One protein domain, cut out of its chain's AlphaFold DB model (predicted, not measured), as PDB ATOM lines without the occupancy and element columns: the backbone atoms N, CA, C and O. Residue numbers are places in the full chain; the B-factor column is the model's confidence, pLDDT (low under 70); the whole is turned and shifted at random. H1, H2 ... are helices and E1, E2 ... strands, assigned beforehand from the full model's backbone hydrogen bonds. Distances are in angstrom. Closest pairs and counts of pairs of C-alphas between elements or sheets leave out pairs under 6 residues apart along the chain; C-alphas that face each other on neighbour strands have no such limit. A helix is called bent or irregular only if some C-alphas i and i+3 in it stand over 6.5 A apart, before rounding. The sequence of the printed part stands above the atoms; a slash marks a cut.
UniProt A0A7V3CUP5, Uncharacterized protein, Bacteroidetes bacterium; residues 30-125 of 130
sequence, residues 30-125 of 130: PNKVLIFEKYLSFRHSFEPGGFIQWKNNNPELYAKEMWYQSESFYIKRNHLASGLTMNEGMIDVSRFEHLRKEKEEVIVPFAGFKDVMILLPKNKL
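AT A GLANCE: This is residues 30 to 125 of the 130 residues of an uncharacterized protein of Bacteroidetes bacterium (UniProt A0A7V3CUP5). An elongated model with two parts end to end: at one end H1, H2 and H3 make a loose group of helices set at steep angles to one another, H1 meeting H2 and H3 near its two ends, and at the other end a small sheet of three strands has H4 over one face. H3 leads straight into the sheet's edge strand E1, and residues 77 to 92 make a long loop from E1 back to H4. The 96 printed residues hold four named helices and three named strands, in the order H1 H2 H3 E1 H4 E2 E3; the sheet runs E1 E3 E2, antiparallel, and the class is mixed, helices and strands. The whole is only just compact, close to loose, with a radius of gyration of the C-alphas of 14.7 A and spans of 46 by 29 by 23 A.

HOW THE PARTS SIT: H1, residues 30 to 43, touches H3, residues 59 to 71, at a steep tilt of 69.8 degrees, only just short of about perpendicular; H3 does so with residues 65 to 70 alone, and the closest C-alphas are those of Lys 32 and Ser 70, 5.9 A apart. H1 only just touches H2, residues 50 to 57, with 3 pairs of C-alphas within 8 A; the closest are those of Ser 41 and Phe 51, 5.3 A apart. E1, residues 73 to 76, is antiparallel to E3, residues 116 to 119, at 152 degrees, with N 118 and O 74 at 2.8 A. H4, residues 93 to 99, is on the sheet at a height over the sheet of 9.1 A, and is only just over E3, where 3 of its 7 C-alphas fall; it runs across the strands, at 72 degrees to E3 on the local plane. E2, residues 106 to 109, forms a hairpin with E3, antiparallel at 153 degrees, with N 108 and O 117 at 2.8 A. E1, H4 and E2 form a split strand-helix-strand unit, two strands running the same way with E3 between them, and its crossover is left-handed. Every O i to N i+4 pair is within hydrogen-bond range in H2 and H3, against 8 of 10 in H1 and 0 of 3 in H4, where 3 of 4 O i to N i+3 pairs are.

IN THESE COORDINATES: H1 begins at C-alpha 30, (120.930, 161.734, 105.626), and is 19.6 A long; it is irregular, but only just, with C-alphas 35 and 38 at 6.7 A. H3 is 17.1 A long and ends at C-alpha 71, (122.090, 150.698, 104.322). H4 is irregular, with C-alphas 95 and 98 at 7.7 A. E3 ends at C-alpha 119, (122.042, 141.806, 107.613).

THE WHOLE: The two C-alphas farthest apart are those of Pro 48 and Ala 81, 46.7 A. The link E1 to H4 is long, with 16 residues; residues 56 to 61, of which 59 to 61 belong to H3, stand free. The printed part has no cut, and no printed residue is under 70 in pLDDT.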
ATOM      1  N   PRO A  30     120.133 160.707 104.962       91.75
ATOM      2  CA  PRO A  30     120.930 161.734 105.626       91.75
ATOM      3  C   PRO A  30     121.111 161.492 107.129       91.75
ATOM      4  O   PRO A  30     122.176 161.779 107.670       91.75
ATOM      5  N   ASN A  31     120.109 160.923 107.808       91.50
ATOM      6  CA  ASN A  31     120.188 160.653 109.243       91.50
ATOM      7  C   ASN A  31     121.185 159.538 109.547       91.50
ATOM      8  O   ASN A  31     121.941 159.622 110.512       91.50
ATOM      9  N   LYS A  32     121.216 158.499 108.709       91.50
ATOM     10  CA  LYS A  32     122.176 157.410 108.868       91.50
ATOM     11  C   LYS A  32     123.587 157.848 108.499       91.50
ATOM     12  O   LYS A  32     124.524 157.482 109.202       91.50
ATOM     13  N   VAL A  33     123.750 158.690 107.477       91.75
ATOM     14  CA  VAL A  33     125.058 159.281 107.144       91.75
ATOM     15  C   VAL A  33     125.663 159.967 108.370       91.75
ATOM     16  O   VAL A  33     126.807 159.683 108.708       91.75
ATOM     17  N   LEU A  34     124.887 160.773 109.103       90.50
ATOM     18  CA  LEU A  34     125.364 161.440 110.325       90.50
ATOM     19  C   LEU A  34     125.849 160.457 111.406       90.50
ATOM     20  O   LEU A  34     126.773 160.768 112.156       90.50
ATOM     21  N   ILE A  35     125.237 159.276 111.488       89.75
ATOM     22  CA  ILE A  35     125.588 158.236 112.461       89.75
ATOM     23  C   ILE A  35     126.881 157.511 112.049       89.75
ATOM     24  O   ILE A  35     127.764 157.309 112.885       89.75
ATOM     25  N   PHE A  36     127.010 157.134 110.773       90.81
ATOM     26  CA  PHE A  36     128.080 156.255 110.280       90.81
ATOM     27  C   PHE A  36     129.299 156.989 109.700       90.81
ATOM     28  O   PHE A  36     130.382 156.408 109.603       90.81
ATOM     29  N   GLU A  37     129.191 158.283 109.388       90.88
ATOM     30  CA  GLU A  37     130.311 159.084 108.874       90.88
ATOM     31  C   GLU A  37     131.480 159.157 109.860       90.88
ATOM     32  O   GLU A  37     132.641 159.199 109.453       90.88
ATOM     33  N   LYS A  38     131.215 159.062 111.165       86.62
ATOM     34  CA  LYS A  38     132.280 158.991 112.168       86.62
ATOM     35  C   LYS A  38     133.173 157.759 111.982       86.62
ATOM     36  O   LYS A  38     134.390 157.862 112.110       86.62
ATOM     37  N   TYR A  39     132.593 156.607 111.658       85.50
ATOM     38  CA  TYR A  39     133.365 155.392 111.406       85.50
ATOM     39  C   TYR A  39     134.185 155.514 110.111       85.50
ATOM     40  O   TYR A  39     135.388 155.253 110.102       85.50
ATOM     41  N   LEU A  40     133.556 155.983 109.032       88.50
ATOM     42  CA  LEU A  40     134.221 156.184 107.739       88.50
ATOM     43  C   LEU A  40     135.341 157.226 107.801       88.50
ATOM     44  O   LEU A  40     136.415 157.010 107.242       88.50
ATOM     45  N   SER A  41     135.131 158.314 108.538       90.38
ATOM     46  CA  SER A  41     136.159 159.334 108.749       90.38
ATOM     47  C   SER A  41     137.352 158.812 109.539       90.38
ATOM     48  O   SER A  41     138.481 159.180 109.229       90.38
ATOM     49  N   PHE A  42     137.136 157.910 110.501       88.12
ATOM     50  CA  PHE A  42     138.227 157.218 111.182       88.12
ATOM     51  C   PHE A  42     139.004 156.299 110.227       88.12
ATOM     52  O   PHE A  42     140.232 156.373 110.186       88.12
ATOM     53  N   ARG A  43     138.309 155.482 109.421       86.31
ATOM     54  CA  ARG A  43     138.929 154.548 108.460       86.31
ATOM     55  C   ARG A  43     139.845 155.262 107.457       86.31
ATOM     56  O   ARG A  43     140.944 154.784 107.202       86.31
ATOM     57  N   HIS A  44     139.419 156.421 106.958       90.44
ATOM     58  CA  HIS A  44     140.149 157.227 105.968       90.44
ATOM     59  C   HIS A  44     140.929 158.397 106.588       90.44
ATOM     60  O   HIS A  44     141.345 159.321 105.892       90.44
ATOM     61  N   SER A  45     141.134 158.397 107.909       89.00
ATOM     62  CA  SER A  45     141.860 159.479 108.593       89.00
ATOM     63  C   SER A  45     143.346 159.537 108.224       89.00
ATOM     64  O   SER A  45     143.951 160.604 108.306       89.00
ATOM     65  N   PHE A  46     143.912 158.410 107.787       88.56
ATOM     66  CA  PHE A  46     145.314 158.273 107.387       88.56
ATOM     67  C   PHE A  46     145.565 158.583 105.906       88.56
ATOM     68  O   PHE A  46     146.716 158.573 105.472       88.56
ATOM     69  N   GLU A  47     144.512 158.863 105.134       91.25
ATOM     70  CA  GLU A  47     144.649 159.282 103.743       91.25
ATOM     71  C   GLU A  47     145.420 160.609 103.656       91.25
ATOM     72  O   GLU A  47     145.237 161.488 104.507       91.25
ATOM     73  N   PRO A  48     146.267 160.813 102.633       88.50
ATOM     74  CA  PRO A  48     146.931 162.094 102.420       88.50
ATOM     75  C   PRO A  48     145.906 163.236 102.304       88.50
ATOM     76  O   PRO A  48     145.100 163.270 101.374       88.50
ATOM     77  N   GLY A  49     145.930 164.175 103.259       88.50
ATOM     78  CA  GLY A  49     144.947 165.268 103.336       88.50
ATOM     79  C   GLY A  49     143.689 164.970 104.163       88.50
ATOM     80  O   GLY A  49     142.822 165.832 104.318       88.50
ATOM     81  N   GLY A  50     143.603 163.768 104.729       93.44
ATOM     82  CA  GLY A  50     142.535 163.321 105.609       93.44
ATOM     83  C   GLY A  50     141.211 163.038 104.899       93.44
ATOM     84  O   GLY A  50     141.043 163.208 103.689       93.44
ATOM     85  N   PHE A  51     140.228 162.633 105.702       94.19
ATOM     86  CA  PHE A  51     138.923 162.174 105.230       94.19
ATOM     87  C   PHE A  51     138.192 163.168 104.313       94.19
ATOM     88  O   PHE A  51     137.619 162.755 103.311       94.19
ATOM     89  N   ILE A  52     138.210 164.471 104.621       94.06
ATOM     90  CA  ILE A  52     137.492 165.478 103.818       94.06
ATOM     91  C   ILE A  52     138.080 165.582 102.408       94.06
ATOM     92  O   ILE A  52     137.330 165.616 101.431       94.06
ATOM     93  N   GLN A  53     139.409 165.594 102.286       95.31
ATOM     94  CA  GLN A  53     140.066 165.628 100.982       95.31
ATOM     95  C   GLN A  53     139.816 164.331 100.211       95.31
ATOM     96  O   GLN A  53     139.440 164.382  99.041       95.31
ATOM     97  N   TRP A  54     139.940 163.178 100.873       95.44
ATOM     98  CA  TRP A  54     139.629 161.888 100.263       95.44
ATOM     99  C   TRP A  54     138.180 161.819  99.755       95.44
ATOM    100  O   TRP A  54     137.956 161.434  98.609       95.44
ATOM    101  N   LYS A  55     137.207 162.255 100.564       94.00
ATOM    102  CA  LYS A  55     135.776 162.275 100.223       94.00
ATOM    103  C   LYS A  55     135.496 163.133  98.990       94.00
ATOM    104  O   LYS A  55     134.737 162.715  98.119       94.00
ATOM    105  N   ASN A  56     136.126 164.303  98.897       93.81
ATOM    106  CA  ASN A  56     135.977 165.202  97.749       93.81
ATOM    107  C   ASN A  56     136.618 164.634  96.475       93.81
ATOM    108  O   ASN A  56     136.080 164.819  95.385       93.81
ATOM    109  N   ASN A  57     137.741 163.928  96.613       94.94
ATOM    110  CA  ASN A  57     138.442 163.312  95.488       94.94
ATOM    111  C   ASN A  57     137.774 162.013  95.008       94.94
ATOM    112  O   ASN A  57     137.939 161.638  93.851       94.94
ATOM    113  N   ASN A  58     137.019 161.333  95.877       92.56
ATOM    114  CA  ASN A  58     136.436 160.016  95.612       92.56
ATOM    115  C   ASN A  58     134.922 159.964  95.913       92.56
ATOM    116  O   ASN A  58     134.482 159.110  96.689       92.56
ATOM    117  N   PRO A  59     134.086 160.830  95.308       90.88
ATOM    118  CA  PRO A  59     132.674 160.957  95.677       90.88
ATOM    119  C   PRO A  59     131.871 159.666  95.455       90.88
ATOM    120  O   PRO A  59     131.018 159.316  96.271       90.88
ATOM    121  N   GLU A  60     132.160 158.923  94.383       89.31
ATOM    122  CA  GLU A  60     131.493 157.647  94.110       89.31
ATOM    123  C   GLU A  60     131.887 156.560  95.110       89.31
ATOM    124  O   GLU A  60     131.026 155.827  95.593       89.31
ATOM    125  N   LEU A  61     133.179 156.452  95.435       89.56
ATOM    126  CA  LEU A  61     133.664 155.470  96.402       89.56
ATOM    127  C   LEU A  61     133.118 155.775  97.796       89.56
ATOM    128  O   LEU A  61     132.615 154.873  98.458       89.56
ATOM    129  N   TYR A  62     133.117 157.049  98.192       92.12
ATOM    130  CA  TYR A  62     132.467 157.497  99.417       92.12
ATOM    131  C   TYR A  62     131.000 157.060  99.461       92.12
ATOM    132  O   TYR A  62     130.566 156.478 100.451       92.12
ATOM    133  N   ALA A  63     130.237 157.287  98.387       91.31
ATOM    134  CA  ALA A  63     128.833 156.899  98.348       91.31
ATOM    135  C   ALA A  63     128.646 155.375  98.459       91.31
ATOM    136  O   ALA A  63     127.763 154.925  99.189       91.31
ATOM    137  N   LYS A  64     129.498 154.579  97.797       90.88
ATOM    138  CA  LYS A  64     129.484 153.107  97.888       90.88
ATOM    139  C   LYS A  64     129.776 152.620  99.300       90.88
ATOM    140  O   LYS A  64     129.019 151.811  99.832       90.88
ATOM    141  N   GLU A  65     130.854 153.111  99.905       91.31
ATOM    142  CA  GLU A  65     131.239 152.692 101.250       91.31
ATOM    143  C   GLU A  65     130.235 153.167 102.299       91.31
ATOM    144  O   GLU A  65     129.897 152.401 103.200       91.31
ATOM    145  N   MET A  66     129.705 154.386 102.160       92.31
ATOM    146  CA  MET A  66     128.665 154.904 103.046       92.31
ATOM    147  C   MET A  66     127.400 154.060 102.955       92.31
ATOM    148  O   MET A  66     126.910 153.603 103.980       92.31
ATOM    149  N   TRP A  67     126.923 153.767 101.741       93.31
ATOM    150  CA  TRP A  67     125.759 152.903 101.543       93.31
ATOM    151  C   TRP A  67     125.977 151.526 102.160       93.31
ATOM    152  O   TRP A  67     125.116 150.994 102.855       93.31
ATOM    153  N   TYR A  68     127.155 150.952 101.935       91.69
ATOM    154  CA  TYR A  68     127.492 149.654 102.483       91.69
ATOM    155  C   TYR A  68     127.515 149.675 104.022       91.69
ATOM    156  O   TYR A  68     126.977 148.764 104.646       91.69
ATOM    157  N   GLN A  69     128.045 150.726 104.647       91.62
ATOM    158  CA  GLN A  69     128.099 150.846 106.108       91.62
ATOM    159  C   GLN A  69     126.783 151.296 106.758       91.62
ATOM    160  O   GLN A  69     126.613 151.063 107.947       91.62
ATOM    161  N   SER A  70     125.851 151.922 106.032       92.62
ATOM    162  CA  SER A  70     124.619 152.474 106.619       92.62
ATOM    163  C   SER A  70     123.332 151.771 106.178       92.62
ATOM    164  O   SER A  70     122.360 151.703 106.936       92.62
ATOM    165  N   GLU A  71     123.298 151.243 104.954       93.50
ATOM    166  CA  GLU A  71     122.090 150.698 104.322       93.50
ATOM    167  C   GLU A  71     122.135 149.184 104.101       93.50
ATOM    168  O   GLU A  71     121.088 148.576 103.887       93.50
ATOM    169  N   SER A  72     123.306 148.540 104.179       93.88
ATOM    170  CA  SER A  72     123.415 147.082 103.976       93.88
ATOM    171  C   SER A  72     122.844 146.245 105.131       93.88
ATOM    172  O   SER A  72     122.824 145.007 105.066       93.88
ATOM    173  N   PHE A  73     122.389 146.901 106.195       94.75
ATOM    174  CA  PHE A  73     121.777 146.296 107.366       94.75
ATOM    175  C   PHE A  73     120.778 147.262 108.013       94.75
ATOM    176  O   PHE A  73     120.697 148.444 107.672       94.75
ATOM    177  N   TYR A  74     120.020 146.757 108.980       94.88
ATOM    178  CA  TYR A  74     119.241 147.587 109.895       94.88
ATOM    179  C   TYR A  74     119.252 146.995 111.305       94.88
ATOM    180  O   TYR A  74     119.508 145.804 111.487       94.88
ATOM    181  N   ILE A  75     118.967 147.814 112.317       95.12
ATOM    182  CA  ILE A  75     118.835 147.343 113.698       95.12
ATOM    183  C   ILE A  75     117.373 147.073 114.022       95.12
ATOM    184  O   ILE A  75     116.521 147.963 113.980       95.12
ATOM    185  N   LYS A  76     117.081 145.832 114.408       96.56
ATOM    186  CA  LYS A  76     115.783 145.460 114.964       96.56
ATOM    187  C   LYS A  76     115.795 145.722 116.466       96.56
ATOM    188  O   LYS A  76     116.469 145.025 117.230       96.56
ATOM    189  N   ARG A  77     115.034 146.737 116.878       95.88
ATOM    190  CA  ARG A  77     114.917 147.153 118.280       95.88
ATOM    191  C   ARG A  77     114.086 146.168 119.099       95.88
ATOM    192  O   ARG A  77     113.096 145.641 118.597       95.88
ATOM    193  N   ASN A  78     114.466 145.969 120.362       95.69
ATOM    194  CA  ASN A  78     113.754 145.125 121.334       95.69
ATOM    195  C   ASN A  78     113.460 143.705 120.811       95.69
ATOM    196  O   ASN A  78     112.349 143.193 120.945       95.69
ATOM    197  N   HIS A  79     114.445 143.072 120.176       96.69
ATOM    198  CA  HIS A  79     114.318 141.681 119.749       96.69
ATOM    199  C   HIS A  79     114.259 140.720 120.943       96.69
ATOM    200  O   HIS A  79     113.545 139.721 120.893       96.69
ATOM    201  N   LEU A  80     114.982 141.045 122.018       95.31
ATOM    202  CA  LEU A  80     114.929 140.351 123.302       95.31
ATOM    203  C   LEU A  80     114.156 141.178 124.339       95.31
ATOM    204  O   LEU A  80     114.068 142.403 124.244       95.31
ATOM    205  N   ALA A  81     113.641 140.505 125.372       95.31
ATOM    206  CA  ALA A  81     112.857 141.136 126.438       95.31
ATOM    207  C   ALA A  81     113.680 142.051 127.368       95.31
ATOM    208  O   ALA A  81     113.118 142.909 128.043       95.31
ATOM    209  N   SER A  82     115.003 141.872 127.430       95.31
ATOM    210  CA  SER A  82     115.897 142.640 128.304       95.31
ATOM    211  C   SER A  82     117.288 142.797 127.685       95.31
ATOM    212  O   SER A  82     117.663 142.026 126.801       95.31
ATOM    213  N   GLY A  83     118.031 143.816 128.130       96.44
ATOM    214  CA  GLY A  83     119.368 144.158 127.630       96.44
ATOM    215  C   GLY A  83     119.519 145.641 127.277       96.44
ATOM    216  O   GLY A  83     118.565 146.420 127.348       96.44
ATOM    217  N   LEU A  84     120.735 146.030 126.897       96.75
ATOM    218  CA  LEU A  84     121.072 147.400 126.510       96.75
ATOM    219  C   LEU A  84     120.586 147.731 125.093       96.75
ATOM    220  O   LEU A  84     120.507 146.861 124.223       96.75
ATOM    221  N   THR A  85     120.291 149.010 124.859       95.62
ATOM    222  CA  THR A  85     120.010 149.550 123.522       95.62
ATOM    223  C   THR A  85     121.321 149.749 122.765       95.62
ATOM    224  O   THR A  85     122.276 150.312 123.300       95.62
ATOM    225  N   MET A  86     121.370 149.301 121.515       91.69
ATOM    226  CA  MET A  86     122.580 149.350 120.697       91.69
ATOM    227  C   MET A  86     122.814 150.743 120.104       91.69
ATOM    228  O   MET A  86     121.882 151.365 119.583       91.69
ATOM    229  N   ASN A  87     124.061 151.217 120.148       90.88
ATOM    230  CA  ASN A  87     124.498 152.394 119.401       90.88
ATOM    231  C   ASN A  87     125.000 151.958 118.018       90.88
ATOM    232  O   ASN A  87     126.052 151.333 117.908       90.88
ATOM    233  N   GLU A  88     124.238 152.286 116.978       86.88
ATOM    234  CA  GLU A  88     124.484 151.777 115.625       86.88
ATOM    235  C   GLU A  88     125.770 152.342 115.006       86.88
ATOM    236  O   GLU A  88     126.472 151.620 114.309       86.88
ATOM    237  N   GLY A  89     126.154 153.582 115.333       83.81
ATOM    238  CA  GLY A  89     127.314 154.261 114.729       83.81
ATOM    239  C   GLY A  89     128.684 153.707 115.126       83.81
ATOM    240  O   GLY A  89     129.709 154.220 114.685       83.81
ATOM    241  N   MET A  90     128.720 152.681 115.978       80.38
ATOM    242  CA  MET A  90     129.940 151.952 116.341       80.38
ATOM    243  C   MET A  90     130.052 150.594 115.639       80.38
ATOM    244  O   MET A  90     131.039 149.884 115.834       80.38
ATOM    245  N   ILE A  91     129.040 150.206 114.862       86.94
ATOM    246  CA  ILE A  91     129.005 148.914 114.187       86.94
ATOM    247  C   ILE A  91     129.836 149.000 112.915       86.94
ATOM    248  O   ILE A  91     129.570 149.809 112.033       86.94
ATOM    249  N   ASP A  92     130.812 148.107 112.817       88.12
ATOM    250  CA  ASP A  92     131.498 147.812 111.569       88.12
ATOM    251  C   ASP A  92     130.860 146.571 110.946       88.12
ATOM    252  O   ASP A  92     131.123 145.443 111.383       88.12
ATOM    253  N   VAL A  93     130.000 146.775 109.944       90.69
ATOM    254  CA  VAL A  93     129.250 145.676 109.315       90.69
ATOM    255  C   VAL A  93     130.176 144.667 108.629       90.69
ATOM    256  O   VAL A  93     129.856 143.477 108.583       90.69
ATOM    257  N   SER A  94     131.367 145.102 108.195       88.88
ATOM    258  CA  SER A  94     132.331 144.247 107.486       88.88
ATOM    259  C   SER A  94     132.772 143.039 108.318       88.88
ATOM    260  O   SER A  94     133.023 141.957 107.787       88.88
ATOM    261  N   ARG A  95     132.761 143.168 109.652       91.00
ATOM    262  CA  ARG A  95     133.112 142.082 110.580       91.00
ATOM    263  C   ARG A  95     132.128 140.912 110.548       91.00
ATOM    264  O   ARG A  95     132.464 139.822 111.009       91.00
ATOM    265  N   PHE A  96     130.932 141.119 110.007       93.62
ATOM    266  CA  PHE A  96     129.844 140.145 110.006       93.62
ATOM    267  C   PHE A  96     129.518 139.604 108.610       93.62
ATOM    268  O   PHE A  96     128.604 138.796 108.471       93.62
ATOM    269  N   GLU A  97     130.277 139.978 107.577       92.38
ATOM    270  CA  GLU A  97     129.991 139.570 106.192       92.38
ATOM    271  C   GLU A  97     130.026 138.066 105.958       92.38
ATOM    272  O   GLU A  97     129.237 137.537 105.176       92.38
ATOM    273  N   HIS A  98     130.887 137.353 106.681       94.00
ATOM    274  CA  HIS A  98     130.961 135.895 106.616       94.00
ATOM    275  C   HIS A  98     129.649 135.206 107.039       94.00
ATOM    276  O   HIS A  98     129.419 134.057 106.671       94.00
ATOM    277  N   LEU A  99     128.780 135.899 107.785       96.12
ATOM    278  CA  LEU A  99     127.465 135.399 108.185       96.12
ATOM    279  C   LEU A  99     126.396 135.653 107.119       96.12
ATOM    280  O   LEU A  99     125.347 135.011 107.154       96.12
ATOM    281  N   ARG A 100     126.620 136.593 106.190       96.19
ATOM    282  CA  ARG A 100     125.604 137.057 105.241       96.19
ATOM    283  C   ARG A 100     125.242 135.960 104.242       96.19
ATOM    284  O   ARG A 100     126.103 135.384 103.573       96.19
ATOM    285  N   LYS A 101     123.940 135.717 104.090       96.12
ATOM    286  CA  LYS A 101     123.395 134.713 103.173       96.12
ATOM    287  C   LYS A 101     122.965 135.322 101.843       96.12
ATOM    288  O   LYS A 101     122.734 136.522 101.724       96.12
ATOM    289  N   GLU A 102     122.850 134.465 100.832       94.81
ATOM    290  CA  GLU A 102     122.592 134.903  99.459       94.81
ATOM    291  C   GLU A 102     121.192 135.493  99.266       94.81
ATOM    292  O   GLU A 102     121.038 136.509  98.595       94.81
ATOM    293  N   LYS A 103     120.171 134.857  99.856       97.12
ATOM    294  CA  LYS A 103     118.754 135.136  99.556       97.12
ATOM    295  C   LYS A 103     117.893 135.469 100.773       97.12
ATOM    296  O   LYS A 103     116.727 135.806 100.598       97.12
ATOM    297  N   GLU A 104     118.434 135.376 101.983       96.69
ATOM    298  CA  GLU A 104     117.687 135.641 103.214       96.69
ATOM    299  C   GLU A 104     118.433 136.573 104.172       96.69
ATOM    300  O   GLU A 104     119.663 136.660 104.153       96.69
ATOM    301  N   GLU A 105     117.655 137.279 104.992       97.75
ATOM    302  CA  GLU A 105     118.175 138.128 106.059       97.75
ATOM    303  C   GLU A 105     118.811 137.283 107.165       97.75
ATOM    304  O   GLU A 105     118.373 136.166 107.454       97.75
ATOM    305  N   VAL A 106     119.844 137.827 107.805       98.00
ATOM    306  CA  VAL A 106     120.566 137.141 108.881       98.00
ATOM    307  C   VAL A 106     120.499 137.967 110.150       98.00
ATOM    308  O   VAL A 106     120.871 139.138 110.161       98.00
ATOM    309  N   ILE A 107     120.036 137.333 111.226       97.75
ATOM    310  CA  ILE A 107     119.995 137.929 112.560       97.75
ATOM    311  C   ILE A 107     121.359 137.745 113.215       97.75
ATOM    312  O   ILE A 107     121.814 136.619 113.410       97.75
ATOM    313  N   VAL A 108     121.985 138.854 113.592       97.00
ATOM    314  CA  VAL A 108     123.254 138.886 114.315       97.00
ATOM    315  C   VAL A 108     123.001 139.454 115.715       97.00
ATOM    316  O   VAL A 108     122.821 140.670 115.868       97.00
ATOM    317  N   PRO A 109     122.932 138.596 116.748       95.06
ATOM    318  CA  PRO A 109     122.792 139.044 118.124       95.06
ATOM    319  C   PRO A 109     124.124 139.551 118.687       95.06
ATOM    320  O   PRO A 109     125.190 139.024 118.371       95.06
ATOM    321  N   PHE A 110     124.051 140.540 119.577       92.69
ATOM    322  CA  PHE A 110     125.199 141.061 120.316       92.69
ATOM    323  C   PHE A 110     125.006 140.771 121.801       92.69
ATOM    324  O   PHE A 110     123.956 141.073 122.369       92.69
ATOM    325  N   ALA A 111     126.017 140.187 122.442       93.50
ATOM    326  CA  ALA A 111     125.943 139.843 123.857       93.50
ATOM    327  C   ALA A 111     125.660 141.092 124.715       93.50
ATOM    328  O   ALA A 111     126.331 142.113 124.578       93.50
ATOM    329  N   GLY A 112     124.657 141.004 125.594       95.00
ATOM    330  CA  GLY A 112     124.249 142.098 126.484       95.00
ATOM    331  C   GLY A 112     123.300 143.135 125.866       95.00
ATOM    332  O   GLY A 112     122.797 143.994 126.594       95.00
ATOM    333  N   PHE A 113     123.002 143.051 124.567       97.25
ATOM    334  CA  PHE A 113     122.060 143.946 123.893       97.25
ATOM    335  C   PHE A 113     120.707 143.272 123.681       97.25
ATOM    336  O   PHE A 113     120.631 142.090 123.352       97.25
ATOM    337  N   LYS A 114     119.629 144.046 123.838       97.31
ATOM    338  CA  LYS A 114     118.269 143.594 123.491       97.31
ATOM    339  C   LYS A 114     117.941 143.768 122.011       97.31
ATOM    340  O   LYS A 114     116.977 143.193 121.510       97.31
ATOM    341  N   ASP A 115     118.720 144.602 121.339       97.69
ATOM    342  CA  ASP A 115     118.615 144.860 119.915       97.69
ATOM    343  C   ASP A 115     119.495 143.872 119.145       97.69
ATOM    344  O   ASP A 115     120.506 143.387 119.659       97.69
ATOM    345  N   VAL A 116     119.138 143.604 117.894       96.62
ATOM    346  CA  VAL A 116     119.938 142.765 116.992       96.62
ATOM    347  C   VAL A 116     120.173 143.482 115.677       96.62
ATOM    348  O   VAL A 116     119.334 144.265 115.228       96.62
ATOM    349  N   MET A 117     121.303 143.189 115.042       96.56
ATOM    350  CA  MET A 117     121.545 143.618 113.673       96.56
ATOM    351  C   MET A 117     120.924 142.613 112.715       96.56
ATOM    352  O   MET A 117     121.065 141.404 112.893       96.56
ATOM    353  N   ILE A 118     120.253 143.118 111.690       97.56
ATOM    354  CA  ILE A 118     119.731 142.323 110.592       97.56
ATOM    355  C   ILE A 118     120.532 142.655 109.342       97.56
ATOM    356  O   ILE A 118     120.435 143.760 108.807       97.56
ATOM    357  N   LEU A 119     121.326 141.694 108.877       97.00
ATOM    358  CA  LEU A 119     122.042 141.806 107.613       97.00
ATOM    359  C   LEU A 119     121.072 141.542 106.461       97.00
ATOM    360  O   LEU A 119     120.403 140.506 106.441       97.00
ATOM    361  N   LEU A 120     121.036 142.444 105.481       96.44
ATOM    362  CA  LEU A 120     120.317 142.204 104.231       96.44
ATOM    363  C   LEU A 120     120.960 141.043 103.440       96.44
ATOM    364  O   LEU A 120     122.164 140.812 103.543       96.44
ATOM    365  N   PRO A 121     120.210 140.298 102.623       95.56
ATOM    366  CA  PRO A 121     120.799 139.267 101.771       95.56
ATOM    367  C   PRO A 121     121.732 139.855 100.704       95.56
ATOM    368  O   PRO A 121     121.527 140.985 100.252       95.56
ATOM    369  N   LYS A 122     122.731 139.076 100.265       93.00
ATOM    370  CA  LYS A 122     123.725 139.508  99.259       93.00
ATOM    371  C   LYS A 122     123.080 139.986  97.962       93.00
ATOM    372  O   LYS A 122     123.486 141.009  97.424       93.00
ATOM    373  N   ASN A 123     122.023 139.315  97.510       90.88
ATOM    374  CA  ASN A 123     121.301 139.685  96.293       90.88
ATOM    375  C   ASN A 123     120.525 141.018  96.381       90.88
ATOM    376  O   ASN A 123     120.010 141.484  95.367       90.88
ATOM    377  N   LYS A 124     120.413 141.621  97.571       89.88
ATOM    378  CA  LYS A 124     119.859 142.970  97.777       89.88
ATOM    379  C   LYS A 124     120.947 144.029  97.965       89.88
ATOM    380  O   LYS A 124     120.616 145.200  98.141       89.88
ATOM    381  N   LEU A 125     122.223 143.644  97.959       89.62
ATOM    382  CA  LEU A 125     123.315 144.596  98.073       89.62
ATOM    383  C   LEU A 125     123.572 145.285  96.738       89.62
ATOM    384  O   LEU A 125     123.682 144.631  95.705       89.62
TER     385      LEU A 125